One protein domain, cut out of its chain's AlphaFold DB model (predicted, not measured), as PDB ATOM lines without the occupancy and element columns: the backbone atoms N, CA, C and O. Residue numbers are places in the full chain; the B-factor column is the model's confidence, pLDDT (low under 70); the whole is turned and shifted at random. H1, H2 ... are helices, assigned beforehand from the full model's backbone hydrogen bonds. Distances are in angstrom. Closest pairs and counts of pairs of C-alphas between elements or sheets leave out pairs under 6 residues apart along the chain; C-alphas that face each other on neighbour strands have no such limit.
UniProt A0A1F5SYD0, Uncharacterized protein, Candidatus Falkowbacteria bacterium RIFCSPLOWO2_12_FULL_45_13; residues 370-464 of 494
ATOM      1  N   GLY A 370     108.326 115.079  76.633       54.81
ATOM      2  CA  GLY A 370     107.327 116.150  76.708       54.81
ATOM      3  C   GLY A 370     106.590 116.131  78.053       54.81
ATOM      4  O   GLY A 370     106.284 115.062  78.580       54.81
ATOM      5  N   SER A 371     106.303 117.310  78.613       55.53
ATOM      6  CA  SER A 371     105.841 117.498  80.004       55.53
ATOM      7  C   SER A 371     104.604 116.671  80.394       55.53
ATOM      8  O   SER A 371     104.543 116.130  81.500       55.53
ATOM      9  N   ASP A 372     103.660 116.489  79.468       59.41
ATOM     10  CA  ASP A 372     102.440 115.690  79.673       59.41
ATOM     11  C   ASP A 372     102.724 114.183  79.805       59.41
ATOM     12  O   ASP A 372     101.994 113.433  80.457       59.41
ATOM     13  N   LYS A 373     103.818 113.710  79.202       62.47
ATOM     14  CA  LYS A 373     104.194 112.295  79.221       62.47
ATOM     15  C   LYS A 373     105.108 111.940  80.397       62.47
ATOM     16  O   LYS A 373     105.180 110.767  80.747       62.47
ATOM     17  N   THR A 374     105.751 112.904  81.058       63.12
ATOM     18  CA  THR A 374     106.501 112.662  82.308       63.12
ATOM     19  C   THR A 374     105.597 112.326  83.489       63.12
ATOM     20  O   THR A 374     105.902 111.395  84.235       63.12
ATOM     21  N   VAL A 375     104.457 113.016  83.621       71.50
ATOM     22  CA  VAL A 375     103.425 112.664  84.612       71.50
ATOM     23  C   VAL A 375     102.924 111.248  84.338       71.50
ATOM     24  O   VAL A 375     102.902 110.420  85.242       71.50
ATOM     25  N   PHE A 376     102.658 110.932  83.067       77.69
ATOM     26  CA  PHE A 376     102.249 109.595  82.653       77.69
ATOM     27  C   PHE A 376     103.297 108.511  82.966       77.69
ATOM     28  O   PHE A 376     102.933 107.449  83.459       77.69
ATOM     29  N   VAL A 377     104.592 108.764  82.730       79.12
ATOM     30  CA  VAL A 377     105.680 107.828  83.073       79.12
ATOM     31  C   VAL A 377     105.716 107.557  84.575       79.12
ATOM     32  O   VAL A 377     105.755 106.394  84.967       79.12
ATOM     33  N   HIS A 378     105.664 108.594  85.414       77.81
ATOM     34  CA  HIS A 378     105.661 108.434  86.872       77.81
ATOM     35  C   HIS A 378     104.438 107.644  87.342       77.81
ATOM     36  O   HIS A 378     104.537 106.675  88.089       77.81
ATOM     37  N   GLU A 379     103.270 108.049  86.858       81.00
ATOM     38  CA  GLU A 379     101.999 107.433  87.182       81.00
ATOM     39  C   GLU A 379     101.942 105.957  86.786       81.00
ATOM     40  O   GLU A 379     101.448 105.141  87.569       81.00
ATOM     41  N   PHE A 380     102.423 105.630  85.587       83.69
ATOM     42  CA  PHE A 380     102.479 104.270  85.062       83.69
ATOM     43  C   PHE A 380     103.527 103.428  85.802       83.69
ATOM     44  O   PHE A 380     103.272 102.266  86.115       83.69
ATOM     45  N   ALA A 381     104.669 104.023  86.160       84.31
ATOM     46  CA  ALA A 381     105.684 103.371  86.977       84.31
ATOM     47  C   ALA A 381     105.150 102.999  88.366       84.31
ATOM     48  O   ALA A 381     105.352 101.873  88.813       84.31
ATOM     49  N   GLU A 382     104.441 103.908  89.037       83.56
ATOM     50  CA  GLU A 382     103.832 103.631  90.343       83.56
ATOM     51  C   GLU A 382     102.757 102.550  90.274       83.56
ATOM     52  O   GLU A 382     102.708 101.692  91.155       83.56
ATOM     53  N   GLU A 383     101.938 102.539  89.219       85.56
ATOM     54  CA  GLU A 383     100.958 101.468  89.010       85.56
ATOM     55  C   GLU A 383     101.653 100.103  88.893       85.56
ATOM     56  O   GLU A 383     101.276  99.155  89.581       85.56
ATOM     57  N   LEU A 384     102.731 100.016  88.105       83.94
ATOM     58  CA  LEU A 384     103.508  98.784  87.963       83.94
ATOM     59  C   LEU A 384     104.205  98.370  89.263       83.94
ATOM     60  O   LEU A 384     104.194  97.190  89.610       83.94
ATOM     61  N   VAL A 385     104.781  99.313  90.015       87.25
ATOM     62  CA  VAL A 385     105.398  99.007  91.317       87.25
ATOM     63  C   VAL A 385     104.369  98.445  92.288       87.25
ATOM     64  O   VAL A 385     104.662  97.462  92.963       87.25
ATOM     65  N   ASN A 386     103.174  99.030  92.346       85.81
ATOM     66  CA  ASN A 386     102.116  98.557  93.234       85.81
ATOM     67  C   ASN A 386     101.628  97.152  92.858       85.81
ATOM     68  O   ASN A 386     101.226  96.393  93.735       85.81
ATOM     69  N   LEU A 387     101.681  96.796  91.572       85.44
ATOM     70  CA  LEU A 387     101.242  95.492  91.082       85.44
ATOM     71  C   LEU A 387     102.274  94.381  91.293       85.44
ATOM     72  O   LEU A 387     101.900  93.279  91.688       85.44
ATOM     73  N   VAL A 388     103.555  94.634  91.005       86.25
ATOM     74  CA  VAL A 388     104.576  93.564  90.968       86.25
ATOM     75  C   VAL A 388     105.795  93.811  91.859       86.25
ATOM     76  O   VAL A 388     106.639  92.926  92.001       86.25
ATOM     77  N   GLY A 389     105.893  94.977  92.498       88.75
ATOM     78  CA  GLY A 389     107.064  95.415  93.257       88.75
ATOM     79  C   GLY A 389     108.151  96.023  92.366       88.75
ATOM     80  O   GLY A 389     108.309  95.658  91.201       88.75
ATOM     81  N   ALA A 390     108.933  96.956  92.917       87.00
ATOM     82  CA  ALA A 390     109.875  97.771  92.142       87.00
ATOM     83  C   ALA A 390     110.961  96.964  91.414       87.00
ATOM     84  O   ALA A 390     111.205  97.197  90.233       87.00
ATOM     85  N   ALA A 391     111.577  95.989  92.089       87.00
ATOM     86  CA  ALA A 391     112.629  95.163  91.495       87.00
ATOM     87  C   ALA A 391     112.105  94.296  90.337       87.00
ATOM     88  O   ALA A 391     112.749  94.198  89.294       87.00
ATOM     89  N   ASN A 392     110.911  93.715  90.490       87.00
ATOM     90  CA  ASN A 392     110.300  92.898  89.444       87.00
ATOM     91  C   ASN A 392     109.824  93.763  88.277       87.00
ATOM     92  O   ASN A 392     110.073  93.405  87.133       87.00
ATOM     93  N   ALA A 393     109.201  94.917  88.550       86.62
ATOM     94  CA  ALA A 393     108.818  95.874  87.513       86.62
ATOM     95  C   ALA A 393     110.038  96.294  86.683       86.62
ATOM     96  O   ALA A 393     109.997  96.264  85.455       86.62
ATOM     97  N   HIS A 394     111.153  96.611  87.346       88.62
ATOM     98  CA  HIS A 394     112.399  97.006  86.695       88.62
ATOM     99  C   HIS A 394     112.989  95.896  85.818       88.62
ATOM    100  O   HIS A 394     113.238  96.126  84.633       88.62
ATOM    101  N   GLN A 395     113.154  94.684  86.355       86.50
ATOM    102  CA  GLN A 395     113.659  93.546  85.583       86.50
ATOM    103  C   GLN A 395     112.751  93.221  84.395       86.50
ATOM    104  O   GLN A 395     113.231  92.981  83.284       86.50
ATOM    105  N   TYR A 396     111.437  93.240  84.622       84.81
ATOM    106  CA  TYR A 396     110.441  92.896  83.622       84.81
ATOM    107  C   TYR A 396     110.439  93.904  82.472       84.81
ATOM    108  O   TYR A 396     110.642  93.529  81.320       84.81
ATOM    109  N   LEU A 397     110.330  95.198  82.775       87.81
ATOM    110  CA  LEU A 397     110.366  96.245  81.757       87.81
ATOM    111  C   LEU A 397     111.701  96.276  81.013       87.81
ATOM    112  O   LEU A 397     111.714  96.463  79.799       87.81
ATOM    113  N   THR A 398     112.818  96.050  81.707       86.44
ATOM    114  CA  THR A 398     114.136  96.026  81.064       86.44
ATOM    115  C   THR A 398     114.274  94.862  80.095       86.44
ATOM    116  O   THR A 398     114.788  95.039  78.986       86.44
ATOM    117  N   ARG A 399     113.759  93.681  80.452       85.94
ATOM    118  CA  ARG A 399     113.682  92.536  79.539       85.94
ATOM    119  C   ARG A 399     112.860  92.878  78.296       85.94
ATOM    120  O   ARG A 399     113.337  92.695  77.179       85.94
ATOM    121  N   GLU A 400     111.668  93.436  78.480       86.44
ATOM    122  CA  GLU A 400     110.765  93.787  77.376       86.44
ATOM    123  C   GLU A 400     111.333  94.892  76.471       86.44
ATOM    124  O   GLU A 400     111.203  94.866  75.240       86.44
ATOM    125  N   TYR A 401     112.025  95.859  77.067       82.94
ATOM    126  CA  TYR A 401     112.717  96.901  76.328       82.94
ATOM    127  C   TYR A 401     113.891  96.324  75.529       82.94
ATOM    128  O   TYR A 401     114.063  96.649  74.355       82.94
ATOM    129  N   THR A 402     114.700  95.442  76.109       81.81
ATOM    130  CA  THR A 402     115.933  94.943  75.473       81.81
ATOM    131  C   THR A 402     115.694  93.871  74.418       81.81
ATOM    132  O   THR A 402     116.472  93.779  73.472       81.81
ATOM    133  N   ALA A 403     114.591  93.128  74.490       80.06
ATOM    134  CA  ALA A 403     114.347  91.964  73.640       80.06
ATOM    135  C   ALA A 403     114.067  92.257  72.143       80.06
ATOM    136  O   ALA A 403     113.781  91.349  71.367       80.06
ATOM    137  N   GLY A 404     114.198  93.514  71.702       70.44
ATOM    138  CA  GLY A 404     114.377  93.863  70.285       70.44
ATOM    139  C   GLY A 404     113.161  93.692  69.362       70.44
ATOM    140  O   GLY A 404     113.256  94.043  68.189       70.44
ATOM    141  N   TYR A 405     112.011  93.212  69.847       79.44
ATOM    142  CA  TYR A 405     110.791  93.091  69.038       79.44
ATOM    143  C   TYR A 405     109.995  94.397  68.915       79.44
ATOM    144  O   TYR A 405     110.061  95.283  69.763       79.44
ATOM    145  N   GLY A 406     109.214  94.503  67.832       78.12
ATOM    146  CA  GLY A 406     108.423  95.690  67.503       78.12
ATOM    147  C   GLY A 406     107.282  96.000  68.485       78.12
ATOM    148  O   GLY A 406     106.840  95.144  69.255       78.12
ATOM    149  N   ARG A 407     106.768  97.236  68.395       84.00
ATOM    150  CA  ARG A 407     105.748  97.861  69.267       84.00
ATOM    151  C   ARG A 407     104.649  96.910  69.756       84.00
ATOM    152  O   ARG A 407     104.442  96.777  70.957       84.00
ATOM    153  N   ALA A 408     103.968  96.235  68.827       80.06
ATOM    154  CA  ALA A 408     102.804  95.402  69.130       80.06
ATOM    155  C   ALA A 408     103.135  94.230  70.068       80.06
ATOM    156  O   ALA A 408     102.337  93.903  70.943       80.06
ATOM    157  N   ARG A 409     104.327  93.628  69.936       81.88
ATOM    158  CA  ARG A 409     104.757  92.545  70.830       81.88
ATOM    159  C   ARG A 409     105.089  93.059  72.229       81.88
ATOM    160  O   ARG A 409     104.701  92.408  73.187       81.88
ATOM    161  N   ARG A 410     105.703  94.244  72.355       81.62
ATOM    162  CA  ARG A 410     105.953  94.882  73.666       81.62
ATOM    163  C   ARG A 410     104.657  95.220  74.394       81.62
ATOM    164  O   ARG A 410     104.501  94.899  75.562       81.62
ATOM    165  N   GLN A 411     103.701  95.821  73.691       83.12
ATOM    166  CA  GLN A 411     102.392  96.139  74.270       83.12
ATOM    167  C   GLN A 411     101.639  94.866  74.675       83.12
ATOM    168  O   GLN A 411     101.119  94.785  75.783       83.12
ATOM    169  N   SER A 412     101.662  93.832  73.829       84.50
ATOM    170  CA  SER A 412     101.051  92.535  74.141       84.50
ATOM    171  C   SER A 412     101.687  91.863  75.365       84.50
ATOM    172  O   SER A 412     100.967  91.399  76.247       84.50
ATOM    173  N   ALA A 413     103.016  91.874  75.471       80.38
ATOM    174  CA  ALA A 413     103.738  91.289  76.598       80.38
ATOM    175  C   ALA A 413     103.502  92.030  77.924       80.38
ATOM    176  O   ALA A 413     103.617  91.435  78.993       80.38
ATOM    177  N   LEU A 414     103.114  93.305  77.866       80.69
ATOM    178  CA  LEU A 414     102.778  94.110  79.041       80.69
ATOM    179  C   LEU A 414     101.273  94.156  79.336       80.69
ATOM    180  O   LEU A 414     100.880  94.613  80.402       80.69
ATOM    181  N   THR A 415     100.412  93.634  78.457       82.38
ATOM    182  CA  THR A 415      98.946  93.761  78.587       82.38
ATOM    183  C   THR A 415      98.405  93.174  79.896       82.38
ATOM    184  O   THR A 415      97.482  93.731  80.477       82.38
ATOM    185  N   HIS A 416      99.000  92.089  80.400       76.50
ATOM    186  CA  HIS A 416      98.565  91.445  81.646       76.50
ATOM    187  C   HIS A 416      99.022  92.173  82.920       76.50
ATOM    188  O   HIS A 416      98.500  91.886  83.991       76.50
ATOM    189  N   VAL A 417      99.974  93.105  82.809       75.75
ATOM    190  CA  VAL A 417     100.457  93.951  83.918       75.75
ATOM    191  C   VAL A 417      99.933  95.390  83.798       75.75
ATOM    192  O   VAL A 417      99.987  96.158  84.747       75.75
ATOM    193  N   CYS A 418      99.387  95.746  82.634       77.25
ATOM    194  CA  CYS A 418      98.815  97.049  82.297       77.25
ATOM    195  C   CYS A 418      97.281  97.047  82.427       77.25
ATOM    196  O   CYS A 418      96.573  97.420  81.489       77.25
ATOM    197  N   THR A 419      96.750  96.577  83.558       77.00
ATOM    198  CA  THR A 419      95.301  96.376  83.734       77.00
ATOM    199  C   THR A 419      94.543  97.630  84.166       77.00
ATOM    200  O   THR A 419      93.329  97.680  83.975       77.00
ATOM    201  N   GLY A 420      95.215  98.633  84.739       79.75
ATOM    202  CA  GLY A 420      94.596  99.900  85.118       79.75
ATOM    203  C   GLY A 420      94.562 100.923  83.985       79.75
ATOM    204  O   GLY A 420      95.043 100.699  82.870       79.75
ATOM    205  N   GLU A 421      93.965 102.079  84.276       80.44
ATOM    206  CA  GLU A 421      93.750 103.166  83.314       80.44
ATOM    207  C   GLU A 421      95.056 103.624  82.648       80.44
ATOM    208  O   GLU A 421      95.101 103.869  81.439       80.44
ATOM    209  N   LYS A 422      96.157 103.675  83.406       82.50
ATOM    210  CA  LYS A 422      97.454 104.128  82.892       82.50
ATOM    211  C   LYS A 422      98.098 103.041  82.035       82.50
ATOM    212  O   LYS A 422      98.660 103.343  80.982       82.50
ATOM    213  N   GLY A 423      97.920 101.777  82.415       80.62
ATOM    214  CA  GLY A 423      98.235 100.632  81.568       80.62
ATOM    215  C   GLY A 423      97.517 100.677  80.215       80.62
ATOM    216  O   GLY A 423      98.158 100.532  79.173       80.62
ATOM    217  N   GLN A 424      96.217 100.978  80.197       82.31
ATOM    218  CA  GLN A 424      95.453 101.132  78.951       82.31
ATOM    219  C   GLN A 424      95.949 102.308  78.102       82.31
ATOM    220  O   GLN A 424      96.100 102.175  76.885       82.31
ATOM    221  N   ARG A 425      96.299 103.440  78.727       82.44
ATOM    222  CA  ARG A 425      96.926 104.578  78.028       82.44
ATOM    223  C   ARG A 425      98.274 104.200  77.398       82.44
ATOM    224  O   ARG A 425      98.563 104.653  76.293       82.44
ATOM    225  N   PHE A 426      99.066 103.331  78.031       84.00
ATOM    226  CA  PHE A 426     100.312 102.811  77.448       84.00
ATOM    227  C   PHE A 426     100.037 101.902  76.238       84.00
ATOM    228  O   PHE A 426     100.706 102.000  75.202       84.00
ATOM    229  N   LEU A 427      99.026 101.036  76.335       84.81
ATOM    230  CA  LEU A 427      98.613 100.154  75.238       84.81
ATOM    231  C   LEU A 427      98.039 100.930  74.041       84.81
ATOM    232  O   LEU A 427      98.181 100.487  72.903       84.81
ATOM    233  N   ALA A 428      97.473 102.116  74.273       83.31
ATOM    234  CA  ALA A 428      96.979 103.010  73.228       83.31
ATOM    235  C   ALA A 428      98.090 103.761  72.460       83.31
ATOM    236  O   ALA A 428      97.812 104.430  71.466       83.31
ATOM    237  N   LEU A 429      99.362 103.665  72.868       81.38
ATOM    238  CA  LEU A 429     100.454 104.341  72.164       81.38
ATOM    239  C   LEU A 429     100.662 103.747  70.761       81.38
ATOM    240  O   LEU A 429     101.024 102.583  70.593       81.38
ATOM    241  N   HIS A 430     100.488 104.573  69.729       79.00
ATOM    242  CA  HIS A 430     100.586 104.123  68.338       79.00
ATOM    243  C   HIS A 430     101.991 104.259  67.736       79.00
ATOM    244  O   HIS A 430     102.296 103.613  66.737       79.00
ATOM    245  N   GLN A 431     102.892 105.042  68.327       80.94
ATOM    246  CA  GLN A 431     104.262 105.180  67.823       80.94
ATOM    247  C   GLN A 431     105.219 104.260  68.585       80.94
ATOM    248  O   GLN A 431     105.229 104.247  69.814       80.94
ATOM    249  N   ALA A 432     106.049 103.502  67.860       77.69
ATOM    250  CA  ALA A 432     107.060 102.634  68.470       77.69
ATOM    251  C   ALA A 432     108.074 103.434  69.306       77.69
ATOM    252  O   ALA A 432     108.447 103.004  70.393       77.69
ATOM    253  N   SER A 433     108.449 104.627  68.837       76.06
ATOM    254  CA  SER A 433     109.298 105.571  69.569       76.06
ATOM    255  C   SER A 433     108.664 106.037  70.881       76.06
ATOM    256  O   SER A 433     109.366 106.153  71.877       76.06
ATOM    257  N   ALA A 434     107.344 106.253  70.918       76.94
ATOM    258  CA  ALA A 434     106.640 106.654  72.135       76.94
ATOM    259  C   ALA A 434     106.581 105.522  73.170       76.94
ATOM    260  O   ALA A 434     106.788 105.771  74.354       76.94
ATOM    261  N   VAL A 435     106.353 104.281  72.727       80.88
ATOM    262  CA  VAL A 435     106.419 103.095  73.598       80.88
ATOM    263  C   VAL A 435     107.826 102.929  74.172       80.88
ATOM    264  O   VAL A 435     107.971 102.754  75.379       80.88
ATOM    265  N   ASP A 436     108.860 103.057  73.340       81.31
ATOM    266  CA  ASP A 436     110.251 102.935  73.788       81.31
ATOM    267  C   ASP A 436     110.646 104.066  74.740       81.31
ATOM    268  O   ASP A 436     111.344 103.816  75.720       81.31
ATOM    269  N   ALA A 437     110.164 105.285  74.500       77.94
ATOM    270  CA  ALA A 437     110.407 106.421  75.375       77.94
ATOM    271  C   ALA A 437     109.744 106.242  76.751       77.94
ATOM    272  O   ALA A 437     110.395 106.467  77.767       77.94
ATOM    273  N   VAL A 438     108.490 105.768  76.802       81.25
ATOM    274  CA  VAL A 438     107.804 105.501  78.077       81.25
ATOM    275  C   VAL A 438     108.473 104.355  78.829       81.25
ATOM    276  O   VAL A 438     108.759 104.507  80.010       81.25
ATOM    277  N   LEU A 439     108.794 103.241  78.163       85.69
ATOM    278  CA  LEU A 439     109.474 102.114  78.813       85.69
ATOM    279  C   LEU A 439     110.837 102.515  79.368       85.69
ATOM    280  O   LEU A 439     111.131 102.229  80.525       85.69
ATOM    281  N   LYS A 440     111.643 103.220  78.570       83.69
ATOM    282  CA  LYS A 440     112.945 103.723  79.009       83.69
ATOM    283  C   LYS A 440     112.799 104.692  80.184       83.69
ATOM    284  O   LYS A 440     113.544 104.574  81.150       83.69
ATOM    285  N   GLY A 441     111.819 105.595  80.124       81.44
ATOM    286  CA  GLY A 441     111.514 106.535  81.202       81.44
ATOM    287  C   GLY A 441     111.119 105.834  82.502       81.44
ATOM    288  O   GLY A 441     111.631 106.188  83.560       81.44
ATOM    289  N   VAL A 442     110.268 104.806  82.436       84.69
ATOM    290  CA  VAL A 442     109.850 104.044  83.622       84.69
ATOM    291  C   VAL A 442     111.009 103.240  84.205       84.69
ATOM    292  O   VAL A 442     111.216 103.279  85.414       84.69
ATOM    293  N   ILE A 443     111.773 102.524  83.372       85.75
ATOM    294  CA  ILE A 443     112.928 101.732  83.829       85.75
ATOM    295  C   ILE A 443     113.908 102.628  84.580       85.75
ATOM    296  O   ILE A 443     114.283 102.326  85.710       85.75
ATOM    297  N   PHE A 444     114.250 103.764  83.980       79.69
ATOM    298  CA  PHE A 444     115.165 104.727  84.567       79.69
ATOM    299  C   PHE A 444     114.618 105.343  85.863       79.69
ATOM    300  O   PHE A 444     115.334 105.457  86.858       79.69
ATOM    301  N   TRP A 445     113.323 105.671  85.906       82.81
ATOM    302  CA  TRP A 445     112.682 106.146  87.131       82.81
ATOM    303  C   TRP A 445     112.735 105.103  88.260       82.81
ATOM    304  O   TRP A 445     112.979 105.462  89.411       82.81
ATOM    305  N   LEU A 446     112.555 103.815  87.944       82.69
ATOM    306  CA  LEU A 446     112.642 102.726  88.922       82.69
ATOM    307  C   LEU A 446     114.066 102.532  89.451       82.69
ATOM    308  O   LEU A 446     114.241 102.391  90.663       82.69
ATOM    309  N   GLU A 447     115.067 102.564  88.566       83.56
ATOM    310  CA  GLU A 447     116.489 102.534  88.938       83.56
ATOM    311  C   GLU A 447     116.810 103.642  89.932       83.56
ATOM    312  O   GLU A 447     117.396 103.390  90.985       83.56
ATOM    313  N   HIS A 448     116.336 104.852  89.643       73.06
ATOM    314  CA  HIS A 448     116.627 106.016  90.456       73.06
ATOM    315  C   HIS A 448     115.853 106.036  91.787       73.06
ATOM    316  O   HIS A 448     116.463 106.175  92.849       73.06
ATOM    317  N   LYS A 449     114.521 105.858  91.775       82.88
ATOM    318  CA  LYS A 449     113.684 105.941  92.993       82.88
ATOM    319  C   LYS A 449     114.008 104.839  94.000       82.88
ATOM    320  O   LYS A 449     113.964 105.087  95.203       82.88
ATOM    321  N   TYR A 450     114.354 103.642  93.525       80.62
ATOM    322  CA  TYR A 450     114.584 102.473  94.380       80.62
ATOM    323  C   TYR A 450     116.054 102.038  94.457       80.62
ATOM    324  O   TYR A 450     116.340 100.992  95.035       80.62
ATOM    325  N   LYS A 451     116.988 102.840  93.920       79.81
ATOM    326  CA  LYS A 451     118.434 102.548  93.883       79.81
ATOM    327  C   LYS A 451     118.752 101.173  93.272       79.81
ATOM    328  O   LYS A 451     119.621 100.452  93.766       79.81
ATOM    329  N   LEU A 452     118.025 100.784  92.223       80.88
ATOM    330  CA  LEU A 452     118.260  99.511  91.536       80.88
ATOM    331  C   LEU A 452     119.473  99.648  90.610       80.88
ATOM    332  O   LEU A 452     119.687 100.692  90.001       80.88
ATOM    333  N   GLN A 453     120.282  98.591  90.519       78.25
ATOM    334  CA  GLN A 453     121.458  98.581  89.649       78.25
ATOM    335  C   GLN A 453     121.022  98.665  88.177       78.25
ATOM    336  O   GLN A 453     120.184  97.854  87.762       78.25
ATOM    337  N   PRO A 454     121.593  99.585  87.375       72.62
ATOM    338  CA  PRO A 454     121.265  99.673  85.965       72.62
ATOM    339  C   PRO A 454     121.677  98.390  85.254       72.62
ATOM    340  O   PRO A 454     122.815  97.924  85.364       72.62
ATOM    341  N   ILE A 455     120.749  97.789  84.513       65.94
ATOM    342  CA  ILE A 455     121.063  96.571  83.767       65.94
ATOM    343  C   ILE A 455     121.843  96.996  82.516       65.94
ATOM    344  O   ILE A 455     121.322  97.665  81.622       65.94
ATOM    345  N   VAL A 456     123.106  96.562  82.457       54.81
ATOM    346  CA  VAL A 456     124.143  96.858  81.440       54.81
ATOM    347  C   VAL A 456     123.658  96.740  79.977       54.81
ATOM    348  O   VAL A 456     124.250  97.310  79.064       54.81
ATOM    349  N   SER A 457     122.552  96.046  79.720       56.34
ATOM    350  CA  SER A 457     121.953  95.876  78.392       56.34
ATOM    351  C   SER A 457     121.388  97.156  77.752       56.34
ATOM    352  O   SER A 457     121.241  97.197  76.528       56.34
ATOM    353  N   LEU A 458     121.062  98.203  78.523       55.06
ATOM    354  CA  LEU A 458     120.511  99.449  77.961       55.06
ATOM    355  C   LEU A 458     121.541 100.218  77.116       55.06
ATOM    356  O   LEU A 458     121.243 100.614  75.987       55.06
ATOM    357  N   SER A 459     122.774 100.336  77.607       53.28
ATOM    358  CA  SER A 459     123.879 100.997  76.900       53.28
ATOM    359  C   SER A 459     124.341 100.211  75.663       53.28
ATOM    360  O   SER A 459     124.719 100.804  74.649       53.28
ATOM    361  N   GLN A 460     124.221  98.877  75.674       56.50
ATOM    362  CA  GLN A 460     124.522  98.028  74.511       56.50
ATOM    363  C   GLN A 460     123.527  98.219  73.349       56.50
ATOM    364  O   GLN A 460     123.934  98.208  72.181       56.50
ATOM    365  N   ARG A 461     122.234  98.441  73.629       59.72
ATOM    366  CA  ARG A 461     121.227  98.704  72.582       59.72
ATOM    367  C   ARG A 461     121.396 100.095  71.964       59.72
ATOM    368  O   ARG A 461     121.253 100.232  70.750       59.72
ATOM    369  N   GLU A 462     121.764 101.106  72.747       58.31
ATOM    370  CA  GLU A 462     122.073 102.444  72.219       58.31
ATOM    371  C   GLU A 462     123.312 102.443  71.317       58.31
ATOM    372  O   GLU A 462     123.290 103.039  70.236       58.31
ATOM    373  N   ALA A 463     124.357 101.700  71.697       55.69
ATOM    374  CA  ALA A 463     125.531 101.484  70.853       55.69
ATOM    375  C   ALA A 463     125.192 100.728  69.552       55.69
ATOM    376  O   ALA A 463     125.804 100.985  68.514       55.69
ATOM    377  N   SER A 464     124.197  99.835  69.586       55.00
ATOM    378  CA  SER A 464     123.735  99.067  68.420       55.00
ATOM    379  C   SER A 464     122.861  99.901  67.473       55.00
ATOM    380  O   SER A 464     123.033  99.823  66.259       55.00
TER     381      SER A 464
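AT A GLANCE: This is residues 370 to 464 of the 494 residues of an uncharacterized protein of Candidatus Falkowbacteria bacterium RIFCSPLOWO2_12_FULL_45_13 (UniProt A0A1F5SYD0). Two helices, H5 and H2, run side by side in opposite ways as the core, and H1 crosses the side of H5, its last turns reaching the start of H2. H4 packs on H1, H3 folds back after H2, and H6 lies at the other end of the longest axis from H4, meeting the rest of the named helices at the end of H2. The printed part has 95 residues, with six named helices, H1 to H6 in chain order, and no named strand: its class is all helix. It is compact, with a radius of gyration of the C-alphas of 12.2 A, and rounded, spanning 32 by 28 by 27 A.

HOW THE PARTS SIT: Look first at H5, residues 432 to 450, the longest helix. It touches H2, residues 390 to 402, opposite ways at a shallow tilt of 31 degrees; the closest C-alphas, of His 394 and Ile 443, are 5.6 A apart. H5 also touches H1, residues 371 to 388, through its residues 438 to 446 and residues 373 to 381 of H1; they run the same way at a steep tilt of 62 degrees, with the C-alphas of Ala 381 and Val 442 closest at 5.4 A. H2 is the hub, touching four helices. H1 and H2 only just touch, only at the corner, with 3 pairs of C-alphas within 8 A, the closest being those of Val 385 and Ala 393 at 6.0 A. H2 and H3, residues 407 to 414, form a helical hairpin that only just touches, also with 3 pairs; the C-alphas of Glu 400 and Arg 410 are closest at 6.2 A. Residues 398 to 402 of H2 touch H6, residues 457 to 464, the same way at a shallow tilt of 20 degrees, with the C-alphas of Thr 402 and Ser 457 closest at 6.8 A. H4, residues 421 to 427, touches H1 and stands about perpendicular to it at 74 degrees; the C-alphas of Phe 380 and Lys 422 are closest at 5.5 A. H5 and H6 are apart. In H2, H3, H4, H5 and H6 every O i to N i+4 pair is within hydrogen-bond range; in H1, 12 of 14 are.

IN THESE COORDINATES: Find C-alpha 432 at (107.060, 102.634, 68.470); from there H5 runs 27.0 A to C-alpha 450. H1 begins at C-alpha 371, at (105.841, 117.498, 80.004), and is 26.4 A long; H2 is 18.0 A. The shorter helices are H3 at 10.9 A, H4 at 9.9 A and H6 at 10.6 A, which ends at C-alpha 464, at (123.735, 99.067, 68.420).

THE WHOLE: The two C-alphas farthest apart, of Glu 421 and Ala 463, are 34.2 A from each other. The printed part has no cut and no long link. The mean pLDDT of the printed part is 78.0; look for values under 70 at residues 370 to 374 and 455 to 464.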